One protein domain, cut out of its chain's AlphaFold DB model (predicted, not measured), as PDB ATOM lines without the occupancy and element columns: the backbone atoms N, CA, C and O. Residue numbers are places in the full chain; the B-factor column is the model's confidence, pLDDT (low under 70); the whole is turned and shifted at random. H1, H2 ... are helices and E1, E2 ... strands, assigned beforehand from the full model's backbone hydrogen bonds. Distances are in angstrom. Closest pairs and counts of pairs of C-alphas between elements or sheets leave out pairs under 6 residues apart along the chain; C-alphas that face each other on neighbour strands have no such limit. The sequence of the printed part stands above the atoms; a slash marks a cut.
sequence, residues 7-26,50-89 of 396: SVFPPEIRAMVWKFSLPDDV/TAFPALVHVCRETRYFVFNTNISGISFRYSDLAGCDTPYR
ATOM      1  N   SER A   7     -37.165  19.139  -9.676       84.44
ATOM      2  CA  SER A   7     -38.407  19.612 -10.294       84.44
ATOM      3  C   SER A   7     -38.711  19.032 -11.681       84.44
ATOM      4  O   SER A   7     -39.838  19.179 -12.139       84.44
ATOM      5  N   VAL A   8     -37.738  18.413 -12.362       92.50
ATOM      6  CA  VAL A   8     -37.960  17.725 -13.649       92.50
ATOM      7  C   VAL A   8     -38.684  16.388 -13.445       92.50
ATOM      8  O   VAL A   8     -39.336  15.896 -14.364       92.50
ATOM      9  N   PHE A   9     -38.614  15.804 -12.244       92.69
ATOM     10  CA  PHE A   9     -39.288  14.546 -11.947       92.69
ATOM     11  C   PHE A   9     -40.775  14.745 -11.606       92.69
ATOM     12  O   PHE A   9     -41.134  15.721 -10.934       92.69
ATOM     13  N   PRO A  10     -41.644  13.789 -11.994       94.94
ATOM     14  CA  PRO A  10     -43.038  13.765 -11.560       94.94
ATOM     15  C   PRO A  10     -43.179  13.823 -10.027       94.94
ATOM     16  O   PRO A  10     -42.287  13.350  -9.311       94.94
ATOM     17  N   PRO A  11     -44.280  14.392  -9.495       90.38
ATOM     18  CA  PRO A  11     -44.519  14.495  -8.053       90.38
ATOM     19  C   PRO A  11     -44.385  13.168  -7.299       90.38
ATOM     20  O   PRO A  11     -43.880  13.158  -6.180       90.38
ATOM     21  N   GLU A  12     -44.777  12.054  -7.913       93.12
ATOM     22  CA  GLU A  12     -44.728  10.715  -7.322       93.12
ATOM     23  C   GLU A  12     -43.282  10.266  -7.096       93.12
ATOM     24  O   GLU A  12     -42.934   9.791  -6.018       93.12
ATOM     25  N   ILE A  13     -42.412  10.490  -8.086       94.88
ATOM     26  CA  ILE A  13     -40.984  10.164  -7.990       94.88
ATOM     27  C   ILE A  13     -40.308  11.049  -6.943       94.88
ATOM     28  O   ILE A  13     -39.526  10.555  -6.135       94.88
ATOM     29  N   ARG A  14     -40.643  12.345  -6.898       93.81
ATOM     30  CA  ARG A  14     -40.131  13.246  -5.854       93.81
ATOM     31  C   ARG A  14     -40.587  12.815  -4.462       93.81
ATOM     32  O   ARG A  14     -39.763  12.748  -3.557       93.81
ATOM     33  N   ALA A  15     -41.858  12.448  -4.299       92.56
ATOM     34  CA  ALA A  15     -42.382  11.924  -3.040       92.56
ATOM     35  C   ALA A  15     -41.678  10.625  -2.618       92.56
ATOM     36  O   ALA A  15     -41.368  10.468  -1.440       92.56
ATOM     37  N   MET A  16     -41.361   9.726  -3.559       95.00
ATOM     38  CA  MET A  16     -40.544   8.544  -3.272       95.00
ATOM     39  C   MET A  16     -39.143   8.934  -2.794       95.00
ATOM     40  O   MET A  16     -38.708   8.431  -1.764       95.00
ATOM     41  N   VAL A  17     -38.461   9.859  -3.479       94.44
ATOM     42  CA  VAL A  17     -37.134  10.357  -3.064       94.44
ATOM     43  C   VAL A  17     -37.182  10.941  -1.650       94.44
ATOM     44  O   VAL A  17     -36.321  10.628  -0.827       94.44
ATOM     45  N   TRP A  18     -38.204  11.738  -1.333       94.75
ATOM     46  CA  TRP A  18     -38.393  12.286   0.011       94.75
ATOM     47  C   TRP A  18     -38.695  11.213   1.047       94.75
ATOM     48  O   TRP A  18     -38.128  11.264   2.135       94.75
ATOM     49  N   LYS A  19     -39.493  10.202   0.699       94.75
ATOM     50  CA  LYS A  19     -39.765   9.058   1.571       94.75
ATOM     51  C   LYS A  19     -38.505   8.252   1.875       94.75
ATOM     52  O   LYS A  19     -38.283   7.921   3.029       94.75
ATOM     53  N   PHE A  20     -37.653   8.012   0.879       93.81
ATOM     54  CA  PHE A  20     -36.343   7.378   1.071       93.81
ATOM     55  C   PHE A  20     -35.355   8.243   1.863       93.81
ATOM     56  O   PHE A  20     -34.356   7.730   2.352       93.81
ATOM     57  N   SER A  21     -35.611   9.548   1.968       93.31
ATOM     58  CA  SER A  21     -34.785  10.486   2.734       93.31
ATOM     59  C   SER A  21     -35.289  10.689   4.167       93.31
ATOM     60  O   SER A  21     -34.679  11.455   4.916       93.31
ATOM     61  N   LEU A  22     -36.420  10.078   4.545       92.25
ATOM     62  CA  LEU A  22     -36.870  10.077   5.933       92.25
ATOM     63  C   LEU A  22     -35.851   9.304   6.777       92.25
ATOM     64  O   LEU A  22     -35.383   8.256   6.334       92.25
ATOM     65  N   PRO A  23     -35.475   9.818   7.960       87.81
ATOM     66  CA  PRO A  23     -34.589   9.082   8.845       87.81
ATOM     67  C   PRO A  23     -35.276   7.798   9.313       87.81
ATOM     68  O   PRO A  23     -36.498   7.770   9.472       87.81
ATOM     69  N   ASP A  24     -34.472   6.770   9.574       90.56
ATOM     70  CA  ASP A  24     -34.940   5.597  10.304       90.56
ATOM     71  C   ASP A  24     -35.444   6.003  11.694       90.56
ATOM     72  O   ASP A  24     -35.052   7.037  12.254       90.56
ATOM     73  N   ASP A  25     -36.317   5.172  12.261       91.06
ATOM     74  CA  ASP A  25     -36.797   5.387  13.618       91.06
ATOM     75  C   ASP A  25     -35.629   5.340  14.607       91.06
ATOM     76  O   ASP A  25     -34.817   4.414  14.616       91.06
ATOM     77  N   VAL A  26     -35.561   6.356  15.464       91.69
ATOM     78  CA  VAL A  26     -34.569   6.449  16.534       91.69
ATOM     79  C   VAL A  26     -35.193   6.042  17.871       91.69
ATOM     80  O   VAL A  26     -36.396   6.264  18.058       91.69
ATOM     81  N   THR A  50     -41.537  12.301  18.795       92.19
ATOM     82  CA  THR A  50     -40.307  12.144  18.018       92.19
ATOM     83  C   THR A  50     -39.734  13.499  17.611       92.19
ATOM     84  O   THR A  50     -40.340  14.559  17.784       92.19
ATOM     85  N   ALA A  51     -38.506  13.506  17.088       89.81
ATOM     86  CA  ALA A  51     -37.975  14.701  16.434       89.81
ATOM     87  C   ALA A  51     -38.723  14.992  15.131       89.81
ATOM     88  O   ALA A  51     -39.027  14.085  14.359       89.81
ATOM     89  N   PHE A  52     -38.863  16.278  14.805       90.56
ATOM     90  CA  PHE A  52     -39.112  16.673  13.425       90.56
ATOM     91  C   PHE A  52     -37.993  16.138  12.519       90.56
ATOM     92  O   PHE A  52     -36.814  16.381  12.803       90.56
ATOM     93  N   PRO A  53     -38.326  15.443  11.418       91.69
ATOM     94  CA  PRO A  53     -37.321  15.020  10.454       91.69
ATOM     95  C   PRO A  53     -36.590  16.232   9.886       91.69
ATOM     96  O   PRO A  53     -37.228  17.221   9.529       91.69
ATOM     97  N   ALA A  54     -35.275  16.130   9.685       90.50
ATOM     98  CA  ALA A  54     -34.471  17.212   9.104       90.50
ATOM     99  C   ALA A  54     -35.045  17.749   7.772       90.50
ATOM    100  O   ALA A  54     -34.902  18.931   7.451       90.50
ATOM    101  N   LEU A  55     -35.771  16.900   7.032       91.56
ATOM    102  CA  LEU A  55     -36.492  17.244   5.807       91.56
ATOM    103  C   LEU A  55     -37.422  18.460   5.937       91.56
ATOM    104  O   LEU A  55     -37.547  19.206   4.963       91.56
ATOM    105  N   VAL A  56     -38.037  18.730   7.097       92.62
ATOM    106  CA  VAL A  56     -38.944  19.893   7.251       92.62
ATOM    107  C   VAL A  56     -38.237  21.244   7.073       92.62
ATOM    108  O   VAL A  56     -38.883  22.266   6.797       92.62
ATOM    109  N   HIS A  57     -36.907  21.242   7.204       90.12
ATOM    110  CA  HIS A  57     -36.053  22.422   7.126       90.12
ATOM    111  C   HIS A  57     -35.409  22.625   5.746       90.12
ATOM    112  O   HIS A  57     -34.827  23.679   5.514       90.12
ATOM    113  N   VAL A  58     -35.530  21.665   4.819       90.88
ATOM    114  CA  VAL A  58     -34.850  21.726   3.512       90.88
ATOM    115  C   VAL A  58     -35.523  22.721   2.564       90.88
ATOM    116  O   VAL A  58     -34.898  23.680   2.119       90.88
ATOM    117  N   CYS A  59     -36.798  22.511   2.228       91.50
ATOM    118  CA  CYS A  59     -37.549  23.418   1.363       91.50
ATOM    119  C   CYS A  59     -39.064  23.325   1.622       91.50
ATOM    120  O   CYS A  59     -39.540  22.574   2.473       91.50
ATOM    121  N   ARG A  60     -39.857  24.114   0.888       93.81
ATOM    122  CA  ARG A  60     -41.325  24.103   1.016       93.81
ATOM    123  C   ARG A  60     -41.937  22.757   0.616       93.81
ATOM    124  O   ARG A  60     -42.914  22.335   1.225       93.81
ATOM    125  N   GLU A  61     -41.383  22.108  -0.403       94.06
ATOM    126  CA  GLU A  61     -41.893  20.834  -0.914       94.06
ATOM    127  C   GLU A  61     -41.703  19.702   0.099       94.06
ATOM    128  O   GLU A  61     -42.656  18.988   0.395       94.06
ATOM    129  N   THR A  62     -40.511  19.580   0.689       94.50
ATOM    130  CA  THR A  62     -40.229  18.560   1.708       94.50
ATOM    131  C   THR A  62     -41.071  18.775   2.962       94.50
ATOM    132  O   THR A  62     -41.558  17.814   3.548       94.50
ATOM    133  N   ARG A  63     -41.318  20.034   3.343       95.12
ATOM    134  CA  ARG A  63     -42.232  20.366   4.438       95.12
ATOM    135  C   ARG A  63     -43.663  19.910   4.147       95.12
ATOM    136  O   ARG A  63     -44.276  19.277   4.997       95.12
ATOM    137  N   TYR A  64     -44.174  20.198   2.948       95.06
ATOM    138  CA  TYR A  64     -45.497  19.731   2.525       95.06
ATOM    139  C   TYR A  64     -45.580  18.199   2.500       95.06
ATOM    140  O   TYR A  64     -46.577  17.637   2.939       95.06
ATOM    141  N   PHE A  65     -44.524  17.530   2.029       95.88
ATOM    142  CA  PHE A  65     -44.421  16.074   2.063       95.88
ATOM    143  C   PHE A  65     -44.503  15.532   3.496       95.88
ATOM    144  O   PHE A  65     -45.336  14.671   3.756       95.88
ATOM    145  N   VAL A  66     -43.695  16.055   4.428       95.75
ATOM    146  CA  VAL A  66     -43.647  15.568   5.818       95.75
ATOM    147  C   VAL A  66     -45.001  15.717   6.515       95.75
ATOM    148  O   VAL A  66     -45.473  14.742   7.093       95.75
ATOM    149  N   PHE A  67     -45.651  16.882   6.404       95.88
ATOM    150  CA  PHE A  67     -46.965  17.127   7.017       95.88
ATOM    151  C   PHE A  67     -48.127  16.392   6.329       95.88
ATOM    152  O   PHE A  67     -49.240  16.385   6.846       95.88
ATOM    153  N   ASN A  68     -47.904  15.758   5.176       95.62
ATOM    154  CA  ASN A  68     -48.903  14.904   4.550       95.62
ATOM    155  C   ASN A  68     -48.770  13.465   5.069       95.62
ATOM    156  O   ASN A  68     -48.118  12.629   4.439       95.62
ATOM    157  N   THR A  69     -49.422  13.176   6.199       94.75
ATOM    158  CA  THR A  69     -49.382  11.870   6.886       94.75
ATOM    159  C   THR A  69     -49.695  10.685   5.971       94.75
ATOM    160  O   THR A  69     -49.084   9.630   6.115       94.75
ATOM    161  N   ASN A  70     -50.568  10.852   4.972       95.00
ATOM    162  CA  ASN A  70     -50.908   9.775   4.033       95.00
ATOM    163  C   ASN A  70     -49.730   9.369   3.135       95.00
ATOM    164  O   ASN A  70     -49.662   8.227   2.683       95.00
ATOM    165  N   ILE A  71     -48.812  10.298   2.850       94.12
ATOM    166  CA  ILE A  71     -47.667  10.067   1.963       94.12
ATOM    167  C   ILE A  71     -46.404   9.768   2.783       94.12
ATOM    168  O   ILE A  71     -45.699   8.795   2.492       94.12
ATOM    169  N   SER A  72     -46.120  10.590   3.800       94.94
ATOM    170  CA  SER A  72     -44.928  10.454   4.645       94.94
ATOM    171  C   SER A  72     -45.030   9.296   5.636       94.94
ATOM    172  O   SER A  72     -44.009   8.711   5.981       94.94
ATOM    173  N   GLY A  73     -46.244   8.953   6.078       94.06
ATOM    174  CA  GLY A  73     -46.477   8.014   7.177       94.06
ATOM    175  C   GLY A  73     -46.201   8.602   8.566       94.06
ATOM    176  O   GLY A  73     -46.322   7.885   9.554       94.06
ATOM    177  N   ILE A  74     -45.843   9.889   8.666       95.25
ATOM    178  CA  ILE A  74     -45.567  10.543   9.949       95.25
ATOM    179  C   ILE A  74     -46.878  11.036  10.551       95.25
ATOM    180  O   ILE A  74     -47.609  11.815   9.932       95.25
ATOM    181  N   SER A  75     -47.155  10.582  11.770       95.56
ATOM    182  CA  SER A  75     -48.319  11.009  12.542       95.56
ATOM    183  C   SER A  75     -47.990  12.262  13.348       95.56
ATOM    184  O   SER A  75     -46.876  12.404  13.849       95.56
ATOM    185  N   PHE A  76     -48.962  13.162  13.463       94.88
ATOM    186  CA  PHE A  76     -48.838  14.425  14.187       94.88
ATOM    187  C   PHE A  76     -49.972  14.569  15.196       94.88
ATOM    188  O   PHE A  76     -51.117  14.234  14.887       94.88
ATOM    189  N   ARG A  77     -49.646  15.053  16.393       91.88
ATOM    190  CA  ARG A  77     -50.614  15.388  17.442       91.88
ATOM    191  C   ARG A  77     -50.307  16.774  17.976       91.88
ATOM    192  O   ARG A  77     -49.145  17.161  18.024       91.88
ATOM    193  N   TYR A  78     -51.332  17.492  18.413       88.38
ATOM    194  CA  TYR A  78     -51.117  18.770  19.071       88.38
ATOM    195  C   TYR A  78     -50.452  18.547  20.433       88.38
ATOM    196  O   TYR A  78     -50.910  17.714  21.217       88.38
ATOM    197  N   SER A  79     -49.371  19.276  20.700       81.94
ATOM    198  CA  SER A  79     -48.716  19.321  22.005       81.94
ATOM    199  C   SER A  79     -48.925  20.701  22.612       81.94
ATOM    200  O   SER A  79     -48.441  21.696  22.068       81.94
ATOM    201  N   ASP A  80     -49.608  20.753  23.756       78.94
ATOM    202  CA  ASP A  80     -49.848  22.005  24.484       78.94
ATOM    203  C   ASP A  80     -48.529  22.664  24.911       78.94
ATOM    204  O   ASP A  80     -48.370  23.876  24.789       78.94
ATOM    205  N   LEU A  81     -47.546  21.854  25.323       74.94
ATOM    206  CA  LEU A  81     -46.213  22.319  25.716       74.94
ATOM    207  C   LEU A  81     -45.446  22.946  24.550       74.94
ATOM    208  O   LEU A  81     -44.780  23.966  24.716       74.94
ATOM    209  N   ALA A  82     -45.527  22.340  23.362       77.25
ATOM    210  CA  ALA A  82     -44.873  22.876  22.171       77.25
ATOM    211  C   ALA A  82     -45.689  23.991  21.492       77.25
ATOM    212  O   ALA A  82     -45.169  24.672  20.604       77.25
ATOM    213  N   GLY A  83     -46.967  24.146  21.849       85.50
ATOM    214  CA  GLY A  83     -47.906  25.068  21.210       85.50
ATOM    215  C   GLY A  83     -48.166  24.764  19.727       85.50
ATOM    216  O   GLY A  83     -48.631  25.641  18.995       85.50
ATOM    217  N   CYS A  84     -47.828  23.563  19.254       88.50
ATOM    218  CA  CYS A  84     -47.920  23.170  17.850       88.50
ATOM    219  C   CYS A  84     -48.062  21.652  17.683       88.50
ATOM    220  O   CYS A  84     -47.902  20.886  18.633       88.50
ATOM    221  N   ASP A  85     -48.357  21.224  16.455       90.50
ATOM    222  CA  ASP A  85     -48.393  19.810  16.096       90.50
ATOM    223  C   ASP A  85     -46.985  19.209  16.120       90.50
ATOM    224  O   ASP A  85     -46.121  19.594  15.328       90.50
ATOM    225  N   THR A  86     -46.763  18.235  16.997       90.44
ATOM    226  CA  THR A  86     -45.508  17.492  17.123       90.44
ATOM    227  C   THR A  86     -45.634  16.111  16.486       90.44
ATOM    228  O   THR A  86     -46.693  15.475  16.568       90.44
ATOM    229  N   PRO A  87     -44.572  15.620  15.824       94.38
ATOM    230  CA  PRO A  87     -44.578  14.269  15.303       94.38
ATOM    231  C   PRO A  87     -44.544  13.276  16.466       94.38
ATOM    232  O   PRO A  87     -43.852  13.480  17.466       94.38
ATOM    233  N   TYR A  88     -45.294  12.192  16.327       94.06
ATOM    234  CA  TYR A  88     -45.336  11.117  17.308       94.06
ATOM    235  C   TYR A  88     -45.443   9.766  16.608       94.06
ATOM    236  O   TYR A  88     -45.806   9.672  15.430       94.06
ATOM    237  N   ARG A  89     -45.154   8.698  17.347       93.88
ATOM    238  CA  ARG A  89     -45.424   7.327  16.904       93.88
ATOM    239  C   ARG A  89     -45.839   6.440  18.078       93.88
ATOM    240  O   ARG A  89     -45.579   6.808  19.225       93.88
TER     241      ARG A  89
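What this domain is: This is residues 7 to 26 and 50 to 89 of the 396 residues of an uncharacterized protein of Colletotrichum gloeosporioides (strain Cg-14) (UniProt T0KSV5). Reading onward from the first residue, you meet helix H1 at one end of an elongated body, H3 with short H2 and H4 in the middle, and the hairpin E1 and E2 at the other end. The 60 printed residues, class mixed, hold four named helices, then two antiparallel strands. The whole is only just compact, close to loose: radius of gyration of the C-alphas 12.0 A, spans 40 by 22 by 19 A.

How they stand to each other: H1, residues 11 to 20, only just touches H3, residues 60 to 67, with 3 pairs of C-alphas within 8 A, the closest Trp 18 and Thr 62, 6.8 A. H2, residues 54 to 57, touches H3, closest C-alphas Val 56 and Arg 63, 4.4 A. H4, residues 69 to 72, only just touches H1, with 3 such pairs, closest Lys 19 and Ser 72, 6.2 A. Between E1, residues 75 to 79, and E2, residues 84 to 89, look for N 77 and O 86, 3.0 A. Every O i to N i+4 pair in H1 and H3 is within hydrogen-bond range.

Where its parts are: Find C-alpha 11 at (-44.519, 14.495, -8.053); H1 runs 14.2 A. E2, 16.1 A, ends at C-alpha 89, (-45.424, 7.327, 16.904).

The domain as a whole: Residues 27 to 49 are not printed; C-alphas 26 and 50 stand 8.2 A apart. No printed residue is under 70 in pLDDT.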